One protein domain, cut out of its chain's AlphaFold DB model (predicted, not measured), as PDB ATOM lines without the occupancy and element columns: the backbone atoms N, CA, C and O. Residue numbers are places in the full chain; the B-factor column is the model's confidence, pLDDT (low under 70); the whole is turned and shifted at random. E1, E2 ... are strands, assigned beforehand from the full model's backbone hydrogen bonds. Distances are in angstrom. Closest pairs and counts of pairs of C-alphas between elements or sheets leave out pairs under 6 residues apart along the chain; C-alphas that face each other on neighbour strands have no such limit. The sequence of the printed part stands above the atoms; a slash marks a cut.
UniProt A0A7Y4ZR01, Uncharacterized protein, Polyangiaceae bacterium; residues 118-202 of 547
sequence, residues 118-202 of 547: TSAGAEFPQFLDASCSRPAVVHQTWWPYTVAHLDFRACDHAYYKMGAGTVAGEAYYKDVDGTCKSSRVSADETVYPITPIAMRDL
ATOM      1  N   THR A 118      -6.414  30.150   8.041       69.94
ATOM      2  CA  THR A 118      -5.336  31.055   8.461       69.94
ATOM      3  C   THR A 118      -4.221  31.041   7.416       69.94
ATOM      4  O   THR A 118      -3.163  30.447   7.639       69.94
ATOM      5  N   SER A 119      -4.473  31.635   6.250       67.25
ATOM      6  CA  SER A 119      -3.484  31.752   5.175       67.25
ATOM      7  C   SER A 119      -3.042  33.195   4.962       67.25
ATOM      8  O   SER A 119      -3.874  34.098   4.967       67.25
ATOM      9  N   ALA A 120      -1.754  33.397   4.686       67.69
ATOM     10  CA  ALA A 120      -1.251  34.653   4.137       67.69
ATOM     11  C   ALA A 120      -1.847  34.866   2.734       67.69
ATOM     12  O   ALA A 120      -1.632  34.030   1.853       67.69
ATOM     13  N   GLY A 121      -2.614  35.940   2.532       61.62
ATOM     14  CA  GLY A 121      -3.158  36.303   1.223       61.62
ATOM     15  C   GLY A 121      -2.169  37.163   0.440       61.62
ATOM     16  O   GLY A 121      -1.704  38.175   0.958       61.62
ATOM     17  N   ALA A 122      -1.858  36.786  -0.799       61.66
ATOM     18  CA  ALA A 122      -1.183  37.677  -1.740       61.66
ATOM     19  C   ALA A 122      -1.923  37.683  -3.081       61.66
ATOM     20  O   ALA A 122      -2.268  36.633  -3.622       61.66
ATOM     21  N   GLU A 123      -2.161  38.882  -3.613       56.41
ATOM     22  CA  GLU A 123      -2.901  39.086  -4.867       56.41
ATOM     23  C   GLU A 123      -2.074  38.704  -6.106       56.41
ATOM     24  O   GLU A 123      -2.626  38.457  -7.175       56.41
ATOM     25  N   PHE A 124      -0.743  38.619  -5.974       65.12
ATOM     26  CA  PHE A 124       0.162  38.335  -7.086       65.12
ATOM     27  C   PHE A 124       1.294  37.383  -6.679       65.12
ATOM     28  O   PHE A 124       1.808  37.480  -5.560       65.12
ATOM     29  N   PRO A 125       1.738  36.488  -7.585       69.94
ATOM     30  CA  PRO A 125       2.887  35.630  -7.337       69.94
ATOM     31  C   PRO A 125       4.156  36.481  -7.240       69.94
ATOM     32  O   PRO A 125       4.509  37.199  -8.179       69.94
ATOM     33  N   GLN A 126       4.867  36.368  -6.125       88.00
ATOM     34  CA  GLN A 126       6.222  36.895  -5.996       88.00
ATOM     35  C   GLN A 126       7.225  35.761  -6.237       88.00
ATOM     36  O   GLN A 126       6.869  34.581  -6.262       88.00
ATOM     37  N   PHE A 127       8.492  36.108  -6.429       91.31
ATOM     38  CA  PHE A 127       9.576  35.177  -6.712       91.31
ATOM     39  C   PHE A 127      10.862  35.588  -5.991       91.31
ATOM     40  O   PHE A 127      11.095  36.766  -5.731       91.31
ATOM     41  N   LEU A 128      11.720  34.610  -5.692       91.06
ATOM     42  CA  LEU A 128      13.010  34.808  -5.011       91.06
ATOM     43  C   LEU A 128      14.178  35.111  -5.959       91.06
ATOM     44  O   LEU A 128      15.320  35.214  -5.513       91.06
ATOM     45  N   ASP A 129      13.958  35.129  -7.272       91.56
ATOM     46  CA  ASP A 129      15.017  35.339  -8.260       91.56
ATOM     47  C   ASP A 129      14.554  36.156  -9.462       91.56
ATOM     48  O   ASP A 129      13.391  36.106  -9.856       91.56
ATOM     49  N   ALA A 130      15.519  36.831 -10.091       92.06
ATOM     50  CA  ALA A 130      15.339  37.640 -11.293       92.06
ATOM     51  C   ALA A 130      14.907  36.845 -12.540       92.06
ATOM     52  O   ALA A 130      14.598  37.441 -13.567       92.06
ATOM     53  N   SER A 131      14.880  35.510 -12.478       93.19
ATOM     54  CA  SER A 131      14.286  34.662 -13.522       93.19
ATOM     55  C   SER A 131      12.812  34.328 -13.269       93.19
ATOM     56  O   SER A 131      12.189  33.666 -14.098       93.19
ATOM     57  N   CYS A 132      12.241  34.773 -12.145       90.81
ATOM     58  CA  CYS A 132      10.883  34.470 -11.708       90.81
ATOM     59  C   CYS A 132      10.574  32.959 -11.754       90.81
ATOM     60  O   CYS A 132       9.551  32.527 -12.298       90.81
ATOM     61  N   SER A 133      11.499  32.156 -11.215       90.62
ATOM     62  CA  SER A 133      11.441  30.688 -11.242       90.62
ATOM     63  C   SER A 133      11.118  30.058  -9.884       90.62
ATOM     64  O   SER A 133      10.453  29.023  -9.836       90.62
ATOM     65  N   ARG A 134      11.527  30.684  -8.773       89.88
ATOM     66  CA  ARG A 134      11.248  30.204  -7.408       89.88
ATOM     67  C   ARG A 134      10.134  31.032  -6.768       89.88
ATOM     68  O   ARG A 134      10.416  32.162  -6.372       89.88
ATOM     69  N   PRO A 135       8.894  30.520  -6.678       89.25
ATOM     70  CA  PRO A 135       7.767  31.289  -6.170       89.25
ATOM     71  C   PRO A 135       7.919  31.598  -4.678       89.25
ATOM     72  O   PRO A 135       8.506  30.828  -3.908       89.25
ATOM     73  N   ALA A 136       7.356  32.727  -4.275       88.88
ATOM     74  CA  ALA A 136       7.371  33.233  -2.919       88.88
ATOM     75  C   ALA A 136       6.125  34.063  -2.608       88.88
ATOM     76  O   ALA A 136       5.395  34.495  -3.501       88.88
ATOM     77  N   VAL A 137       5.923  34.313  -1.319       88.19
ATOM     78  CA  VAL A 137       4.971  35.298  -0.806       88.19
ATOM     79  C   VAL A 137       5.718  36.282   0.077       88.19
ATOM     80  O   VAL A 137       6.556  35.887   0.886       88.19
ATOM     81  N   VAL A 138       5.418  37.564  -0.099       85.69
ATOM     82  CA  VAL A 138       5.885  38.636   0.780       85.69
ATOM     83  C   VAL A 138       4.789  38.881   1.808       85.69
ATOM     84  O   VAL A 138       3.633  39.068   1.438       85.69
ATOM     85  N   HIS A 139       5.134  38.820   3.091       83.31
ATOM     86  CA  HIS A 139       4.182  39.019   4.180       83.31
ATOM     87  C   HIS A 139       4.852  39.721   5.360       83.31
ATOM     88  O   HIS A 139       6.042  39.541   5.600       83.31
ATOM     89  N   GLN A 140       4.092  40.472   6.152       79.81
ATOM     90  CA  GLN A 140       4.587  41.069   7.388       79.81
ATOM     91  C   GLN A 140       5.063  40.016   8.413       79.81
ATOM     92  O   GLN A 140       4.399  39.003   8.643       79.81
ATOM     93  N   THR A 141       6.208  40.286   9.042       70.00
ATOM     94  CA  THR A 141       7.006  39.388   9.913       70.00
ATOM     95  C   THR A 141       6.315  38.849  11.169       70.00
ATOM     96  O   THR A 141       6.774  37.869  11.753       70.00
ATOM     97  N   TRP A 142       5.251  39.495  11.635       64.62
ATOM     98  CA  TRP A 142       4.733  39.324  12.994       64.62
ATOM     99  C   TRP A 142       3.649  38.240  13.130       64.62
ATOM    100  O   TRP A 142       3.155  38.031  14.235       64.62
ATOM    101  N   TRP A 143       3.302  37.524  12.050       60.88
ATOM    102  CA  TRP A 143       2.294  36.451  12.071       60.88
ATOM    103  C   TRP A 143       2.855  35.101  11.590       60.88
ATOM    104  O   TRP A 143       3.441  35.030  10.508       60.88
ATOM    105  N   PRO A 144       2.663  34.005  12.351       66.38
ATOM    106  CA  PRO A 144       3.219  32.692  12.032       66.38
ATOM    107  C   PRO A 144       2.332  31.916  11.044       66.38
ATOM    108  O   PRO A 144       1.742  30.891  11.388       66.38
ATOM    109  N   TYR A 145       2.224  32.388   9.804       74.06
ATOM    110  CA  TYR A 145       1.506  31.652   8.761       74.06
ATOM    111  C   TYR A 145       2.307  30.436   8.280       74.06
ATOM    112  O   TYR A 145       3.498  30.526   7.983       74.06
ATOM    113  N   THR A 146       1.644  29.282   8.179       82.19
ATOM    114  CA  THR A 146       2.219  28.035   7.638       82.19
ATOM    115  C   THR A 146       1.798  27.771   6.192       82.19
ATOM    116  O   THR A 146       2.428  26.977   5.485       82.19
ATOM    117  N   VAL A 147       0.742  28.451   5.743       86.31
ATOM    118  CA  VAL A 147       0.135  28.314   4.421       86.31
ATOM    119  C   VAL A 147      -0.095  29.698   3.821       86.31
ATOM    120  O   VAL A 147      -0.501  30.627   4.517       86.31
ATOM    121  N   ALA A 148       0.114  29.812   2.515       85.50
ATOM    122  CA  ALA A 148      -0.268  30.964   1.718       85.50
ATOM    123  C   ALA A 148      -1.405  30.612   0.751       85.50
ATOM    124  O   ALA A 148      -1.486  29.488   0.245       85.50
ATOM    125  N   HIS A 149      -2.261  31.593   0.483       82.50
ATOM    126  CA  HIS A 149      -3.327  31.537  -0.510       82.50
ATOM    127  C   HIS A 149      -3.054  32.606  -1.569       82.50
ATOM    128  O   HIS A 149      -2.890  33.782  -1.244       82.50
ATOM    129  N   LEU A 150      -2.964  32.176  -2.827       75.06
ATOM    130  CA  LEU A 150      -2.852  33.065  -3.978       75.06
ATOM    131  C   LEU A 150      -4.152  33.017  -4.775       75.06
ATOM    132  O   LEU A 150      -4.629  31.930  -5.123       75.06
ATOM    133  N   ASP A 151      -4.696  34.194  -5.062       66.19
ATOM    134  CA  ASP A 151      -5.915  34.378  -5.845       66.19
ATOM    135  C   ASP A 151      -5.560  34.932  -7.231       66.19
ATOM    136  O   ASP A 151      -5.360  36.133  -7.420       66.19
ATOM    137  N   PHE A 152      -5.419  34.040  -8.213       53.38
ATOM    138  CA  PHE A 152      -5.035  34.398  -9.575       53.38
ATOM    139  C   PHE A 152      -6.272  34.718 -10.406       53.38
ATOM    140  O   PHE A 152      -6.600  33.991 -11.334       53.38
ATOM    141  N   ARG A 153      -6.930  35.849 -10.126       51.22
ATOM    142  CA  ARG A 153      -8.293  36.149 -10.618       51.22
ATOM    143  C   ARG A 153      -9.306  35.257  -9.894       51.22
ATOM    144  O   ARG A 153      -9.049  34.083  -9.681       51.22
ATOM    145  N   ALA A 154     -10.488  35.807  -9.620       46.09
ATOM    146  CA  ALA A 154     -11.479  35.263  -8.682       46.09
ATOM    147  C   ALA A 154     -11.826  33.754  -8.794       46.09
ATOM    148  O   ALA A 154     -12.345  33.195  -7.833       46.09
ATOM    149  N   CYS A 155     -11.548  33.095  -9.928       47.00
ATOM    150  CA  CYS A 155     -11.831  31.676 -10.158       47.00
ATOM    151  C   CYS A 155     -10.639  30.723  -9.924       47.00
ATOM    152  O   CYS A 155     -10.871  29.523  -9.775       47.00
ATOM    153  N   ASP A 156      -9.390  31.207  -9.899       53.88
ATOM    154  CA  ASP A 156      -8.187  30.363  -9.826       53.88
ATOM    155  C   ASP A 156      -7.458  30.566  -8.490       53.88
ATOM    156  O   ASP A 156      -6.502  31.336  -8.357       53.88
ATOM    157  N   HIS A 157      -7.899  29.833  -7.471       66.94
ATOM    158  CA  HIS A 157      -7.251  29.819  -6.162       66.94
ATOM    159  C   HIS A 157      -6.216  28.696  -6.065       66.94
ATOM    160  O   HIS A 157      -6.492  27.547  -6.416       66.94
ATOM    161  N   ALA A 158      -5.047  28.998  -5.503       79.25
ATOM    162  CA  ALA A 158      -4.034  27.996  -5.199       79.25
ATOM    163  C   ALA A 158      -3.493  28.164  -3.775       79.25
ATOM    164  O   ALA A 158      -3.240  29.279  -3.311       79.25
ATOM    165  N   TYR A 159      -3.298  27.036  -3.091       85.75
ATOM    166  CA  TYR A 159      -2.739  26.985  -1.743       85.75
ATOM    167  C   TYR A 159      -1.299  26.489  -1.780       85.75
ATOM    168  O   TYR A 159      -0.956  25.582  -2.542       85.75
ATOM    169  N   TYR A 160      -0.459  27.069  -0.930       88.25
ATOM    170  CA  TYR A 160       0.961  26.761  -0.877       88.25
ATOM    171  C   TYR A 160       1.440  26.617   0.561       88.25
ATOM    172  O   TYR A 160       1.036  27.376   1.435       88.25
ATOM    173  N   LYS A 161       2.356  25.682   0.810       89.44
ATOM    174  CA  LYS A 161       3.057  25.573   2.088       89.44
ATOM    175  C   LYS A 161       4.200  26.580   2.126       89.44
ATOM    176  O   LYS A 161       4.992  26.637   1.182       89.44
ATOM    177  N   MET A 162       4.294  27.342   3.209       88.06
ATOM    178  CA  MET A 162       5.375  28.304   3.423       88.06
ATOM    179  C   MET A 162       6.611  27.596   3.994       88.06
ATOM    180  O   MET A 162       6.507  26.750   4.883       88.06
ATOM    181  N   GLY A 163       7.786  27.918   3.453       87.56
ATOM    182  CA  GLY A 163       9.081  27.505   3.993       87.56
ATOM    183  C   GLY A 163       9.676  28.546   4.948       87.56
ATOM    184  O   GLY A 163       8.995  29.463   5.398       87.56
ATOM    185  N   ALA A 164      10.970  28.416   5.255       86.75
ATOM    186  CA  ALA A 164      11.688  29.389   6.082       86.75
ATOM    187  C   ALA A 164      11.862  30.728   5.341       86.75
ATOM    188  O   ALA A 164      12.345  30.739   4.209       86.75
ATOM    189  N   GLY A 165      11.471  31.838   5.972       82.19
ATOM    190  CA  GLY A 165      11.511  33.172   5.367       82.19
ATOM    191  C   GLY A 165      12.868  33.881   5.457       82.19
ATOM    192  O   GLY A 165      13.733  33.510   6.251       82.19
ATOM    193  N   THR A 166      13.040  34.935   4.657       81.31
ATOM    194  CA  THR A 166      14.204  35.841   4.671       81.31
ATOM    195  C   THR A 166      13.794  37.275   5.028       81.31
ATOM    196  O   THR A 166      12.895  37.828   4.398       81.31
ATOM    197  N   VAL A 167      14.484  37.870   6.013       67.56
ATOM    198  CA  VAL A 167      14.115  39.128   6.711       67.56
ATOM    199  C   VAL A 167      14.396  40.408   5.897       67.56
ATOM    200  O   VAL A 167      13.945  41.483   6.267       67.56
ATOM    201  N   ALA A 168      15.127  40.328   4.782       66.44
ATOM    202  CA  ALA A 168      15.359  41.464   3.885       66.44
ATOM    203  C   ALA A 168      15.841  40.983   2.507       66.44
ATOM    204  O   ALA A 168      16.616  40.027   2.426       66.44
ATOM    205  N   GLY A 169      15.417  41.653   1.429       70.50
ATOM    206  CA  GLY A 169      15.853  41.344   0.064       70.50
ATOM    207  C   GLY A 169      15.043  42.040  -1.034       70.50
ATOM    208  O   GLY A 169      14.197  42.892  -0.768       70.50
ATOM    209  N   GLU A 170      15.324  41.661  -2.280       83.75
ATOM    210  CA  GLU A 170      14.442  41.919  -3.421       83.75
ATOM    211  C   GLU A 170      13.476  40.738  -3.569       83.75
ATOM    212  O   GLU A 170      13.897  39.579  -3.534       83.75
ATOM    213  N   ALA A 171      12.191  41.035  -3.736       89.94
ATOM    214  CA  ALA A 171      11.248  40.099  -4.326       89.94
ATOM    215  C   ALA A 171      11.151  40.408  -5.820       89.94
ATOM    216  O   ALA A 171      11.474  41.509  -6.260       89.94
ATOM    217  N   TYR A 172      10.727  39.440  -6.615       92.44
ATOM    218  CA  TYR A 172      10.543  39.627  -8.046       92.44
ATOM    219  C   TYR A 172       9.112  39.287  -8.437       92.44
ATOM    220  O   TYR A 172       8.517  38.382  -7.865       92.44
ATOM    221  N   TYR A 173       8.560  39.969  -9.430       89.75
ATOM    222  CA  TYR A 173       7.240  39.677  -9.983       89.75
ATOM    223  C   TYR A 173       7.312  39.640 -11.507       89.75
ATOM    224  O   TYR A 173       8.183  40.263 -12.119       89.75
ATOM    225  N   LYS A 174       6.395  38.892 -12.125       85.56
ATOM    226  CA  LYS A 174       6.213  38.918 -13.580       85.56
ATOM    227  C   LYS A 174       5.276  40.066 -13.932       85.56
ATOM    228  O   LYS A 174       4.145  40.087 -13.454       85.56
ATOM    229  N   ASP A 175       5.750  41.002 -14.742       83.38
ATOM    230  CA  ASP A 175       4.917  42.065 -15.295       83.38
ATOM    231  C   ASP A 175       4.002  41.517 -16.410       83.38
ATOM    232  O   ASP A 175       4.112  40.356 -16.819       83.38
ATOM    233  N   VAL A 176       3.082  42.341 -16.909       80.31
ATOM    234  CA  VAL A 176       2.078  41.979 -17.925       80.31
ATOM    235  C   VAL A 176       2.719  41.449 -19.216       80.31
ATOM    236  O   VAL A 176       2.144  40.592 -19.886       80.31
ATOM    237  N   ASP A 177       3.922  41.916 -19.553       83.69
ATOM    238  CA  ASP A 177       4.708  41.470 -20.711       83.69
ATOM    239  C   ASP A 177       5.529  40.186 -20.453       83.69
ATOM    240  O   ASP A 177       6.241  39.709 -21.338       83.69
ATOM    241  N   GLY A 178       5.430  39.612 -19.251       81.62
ATOM    242  CA  GLY A 178       6.164  38.424 -18.824       81.62
ATOM    243  C   GLY A 178       7.591  38.699 -18.345       81.62
ATOM    244  O   GLY A 178       8.279  37.752 -17.953       81.62
ATOM    245  N   THR A 179       8.048  39.956 -18.343       91.12
ATOM    246  CA  THR A 179       9.370  40.316 -17.815       91.12
ATOM    247  C   THR A 179       9.401  40.209 -16.295       91.12
ATOM    248  O   THR A 179       8.437  40.534 -15.606       91.12
ATOM    249  N   CYS A 180      10.521  39.728 -15.757       92.69
ATOM    250  CA  CYS A 180      10.713  39.614 -14.318       92.69
ATOM    251  C   CYS A 180      11.323  40.914 -13.782       92.69
ATOM    252  O   CYS A 180      12.431  41.287 -14.175       92.69
ATOM    253  N   LYS A 181      10.601  41.614 -12.908       92.62
ATOM    254  CA  LYS A 181      11.018  42.892 -12.314       92.62
ATOM    255  C   LYS A 181      11.198  42.734 -10.814       92.62
ATOM    256  O   LYS A 181      10.435  42.009 -10.185       92.62
ATOM    257  N   SER A 182      12.196  43.408 -10.242       90.50
ATOM    258  CA  SER A 182      12.363  43.441  -8.790       90.50
ATOM    259  C   SER A 182      11.415  44.451  -8.146       90.50
ATOM    260  O   SER A 182      11.114  45.513  -8.695       90.50
ATOM    261  N   SER A 183      10.952  44.118  -6.950       87.88
ATOM    262  CA  SER A 183      10.347  45.022  -5.989       87.88
ATOM    263  C   SER A 183      11.170  44.964  -4.703       87.88
ATOM    264  O   SER A 183      11.683  43.916  -4.292       87.88
ATOM    265  N   ARG A 184      11.355  46.121  -4.069       84.75
ATOM    266  CA  ARG A 184      12.011  46.176  -2.764       84.75
ATOM    267  C   ARG A 184      10.984  45.823  -1.693       84.75
ATOM    268  O   ARG A 184       9.934  46.451  -1.637       84.75
ATOM    269  N   VAL A 185      11.341  44.867  -0.845       85.44
ATOM    270  CA  VAL A 185      10.555  44.434   0.315       85.44
ATOM    271  C   VAL A 185      10.856  45.368   1.487       85.44
ATOM    272  O   VAL A 185      12.017  45.748   1.686       85.44
ATOM    273  N   SER A 186       9.832  45.805   2.221       85.00
ATOM    274  CA  SER A 186      10.020  46.705   3.364       85.00
ATOM    275  C   SER A 186      10.667  45.979   4.554       85.00
ATOM    276  O   SER A 186      10.745  44.755   4.601       85.00
ATOM    277  N   ALA A 187      11.183  46.732   5.530       83.25
ATOM    278  CA  ALA A 187      11.908  46.155   6.670       83.25
ATOM    279  C   ALA A 187      11.016  45.358   7.646       83.25
ATOM    280  O   ALA A 187      11.526  44.591   8.458       83.25
ATOM    281  N   ASP A 188       9.701  45.569   7.602       85.38
ATOM    282  CA  ASP A 188       8.689  44.848   8.378       85.38
ATOM    283  C   ASP A 188       8.123  43.621   7.642       85.38
ATOM    284  O   ASP A 188       7.404  42.811   8.240       85.38
ATOM    285  N   GLU A 189       8.481  43.442   6.374       85.56
ATOM    286  CA  GLU A 189       8.094  42.312   5.542       85.56
ATOM    287  C   GLU A 189       9.159  41.202   5.543       85.56
ATOM    288  O   GLU A 189      10.345  41.398   5.797       85.56
ATOM    289  N   THR A 190       8.725  39.980   5.272       86.00
ATOM    290  CA  THR A 190       9.570  38.807   5.073       86.00
ATOM    291  C   THR A 190       9.107  38.069   3.840       86.00
ATOM    292  O   THR A 190       7.911  37.914   3.585       86.00
ATOM    293  N   VAL A 191      10.082  37.608   3.067       88.50
ATOM    294  CA  VAL A 191       9.834  36.828   1.860       88.50
ATOM    295  C   VAL A 191       9.915  35.354   2.213       88.50
ATOM    296  O   VAL A 191      10.946  34.885   2.695       88.50
ATOM    297  N   TYR A 192       8.836  34.618   1.975       88.50
ATOM    298  CA  TYR A 192       8.741  33.193   2.262       88.50
ATOM    299  C   TYR A 192       8.772  32.396   0.954       88.50
ATOM    300  O   TYR A 192       7.925  32.644   0.093       88.50
ATOM    301  N   PRO A 193       9.684  31.419   0.780       89.94
ATOM    302  CA  PRO A 193       9.566  30.440  -0.294       89.94
ATOM    303  C   PRO A 193       8.264  29.665  -0.123       89.94
ATOM    304  O   PRO A 193       7.899  29.306   1.000       89.94
ATOM    305  N   ILE A 194       7.591  29.362  -1.229       89.62
ATOM    306  CA  ILE A 194       6.336  28.610  -1.194       89.62
ATOM    307  C   ILE A 194       6.410  27.355  -2.063       89.62
ATOM    308  O   ILE A 194       7.082  27.327  -3.091       89.62
ATOM    309  N   THR A 195       5.715  26.296  -1.650       90.56
ATOM    310  CA  THR A 195       5.568  25.050  -2.423       90.56
ATOM    311  C   THR A 195       4.083  24.759  -2.645       90.56
ATOM    312  O   THR A 195       3.344  24.786  -1.660       90.56
ATOM    313  N   PRO A 196       3.621  24.483  -3.882       88.50
ATOM    314  CA  PRO A 196       2.212  24.188  -4.142       88.50
ATOM    315  C   PRO A 196       1.709  23.011  -3.303       88.50
ATOM    316  O   PRO A 196       2.390  21.991  -3.194       88.50
ATOM    317  N   ILE A 197       0.509  23.140  -2.742       88.69
ATOM    318  CA  ILE A 197      -0.215  22.039  -2.105       88.69
ATOM    319  C   ILE A 197      -1.116  21.424  -3.174       88.69
ATOM    320  O   ILE A 197      -1.970  22.109  -3.738       88.69
ATOM    321  N   ALA A 198      -0.931  20.140  -3.486       84.56
ATOM    322  CA  ALA A 198      -1.819  19.481  -4.434       84.56
ATOM    323  C   ALA A 198      -3.211  19.305  -3.809       84.56
ATOM    324  O   ALA A 198      -3.329  19.031  -2.620       84.56
ATOM    325  N   MET A 199      -4.275  19.373  -4.615       79.19
ATOM    326  CA  MET A 199      -5.655  19.214  -4.122       79.19
ATOM    327  C   MET A 199      -5.872  17.919  -3.324       79.19
ATOM    328  O   MET A 199      -6.577  17.931  -2.329       79.19
ATOM    329  N   ARG A 200      -5.224  16.810  -3.710       75.69
ATOM    330  CA  ARG A 200      -5.274  15.527  -2.975       75.69
ATOM    331  C   ARG A 200      -4.624  15.576  -1.587       75.69
ATOM    332  O   ARG A 200      -4.907  14.734  -0.740       75.69
ATOM    333  N   ASP A 201      -3.709  16.520  -1.392       82.69
ATOM    334  CA  ASP A 201      -3.023  16.744  -0.123       82.69
ATOM    335  C   ASP A 201      -3.847  17.677   0.770       82.69
ATOM    336  O   ASP A 201      -3.549  17.787   1.954       82.69
ATOM    337  N   LEU A 202      -4.910  18.302   0.250       81.81
ATOM    338  CA  LEU A 202      -6.001  18.860   1.047       81.81
ATOM    339  C   LEU A 202      -6.931  17.704   1.434       81.81
ATOM    340  O   LEU A 202      -7.107  16.762   0.666       81.81
TER     341      LEU A 202
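This is residues 118 to 202 of the 547 residues of an uncharacterized protein of Polyangiaceae bacterium (UniProt A0A7Y4ZR01). A five-stranded sheet, E1 E3 E4 E7 E2, curls like part of a barrel and folds back on itself; a separate hairpin, E5 and E6, lies beside the leaf made by E7 and E2, with E5 the nearer of its two strands. The printed part has 85 residues, with seven named strands, E1 to E7 in chain order, and no named helix; it is all strand, though strands hold only 39 residues, under half. The sheet is mixed, the hairpin antiparallel. The whole is compact, with a radius of gyration of the C-alphas of 12.4 A and spans of 33 by 32 by 19 A.

E1, residues 119 to 122, begins with C-alpha 119 at (-3.484, 31.752, 5.175) and measures 9.4 A from first to last C-alpha. On the same measure E2, residues 135 to 140, is 17.0 A; E3, 147 to 151, 13.4 A; E4, 157 to 162, 15.9 A; E5, 170 to 174, and E6, 180 to 184, 13.4 A each. E7, residues 189 to 196, is 21.4 A and ends with C-alpha 196 at (2.212, 24.188, -4.142).

In this folded sheet, bent back into two leaves, E1 and E3 face E7 and E2, with E4 as the hinge. The closest C-alphas of edge strands E1 and E2, Ala 122 and Val 137, are 6.7 A apart. Within hydrogen-bond range are N 120 and O 147, 3.0 A, in parallel E1 and E3; N 148 and O 160, 2.8 A, in the hairpin E3 and E4; N 161 and O 195, 2.8 A, in antiparallel E4 and E7; N 190 and O 139, 2.7 A, in antiparallel E7 and E2; and N 183 and O 171, 2.7 A, in the hairpin E5 and E6. The closest C-alphas of E5 and E7, Ala 171 and Val 191, are 7.1 A apart.

The two farthest C-alphas, of Ala 187 and Arg 200, are 36.4 A apart. The printed part has no cut; its one long link, E1 to E2, has 12 residues. Its mean pLDDT is 80.1, with residues 118 to 125, 142 to 144, 151 to 157 and 167 to 168 under 70.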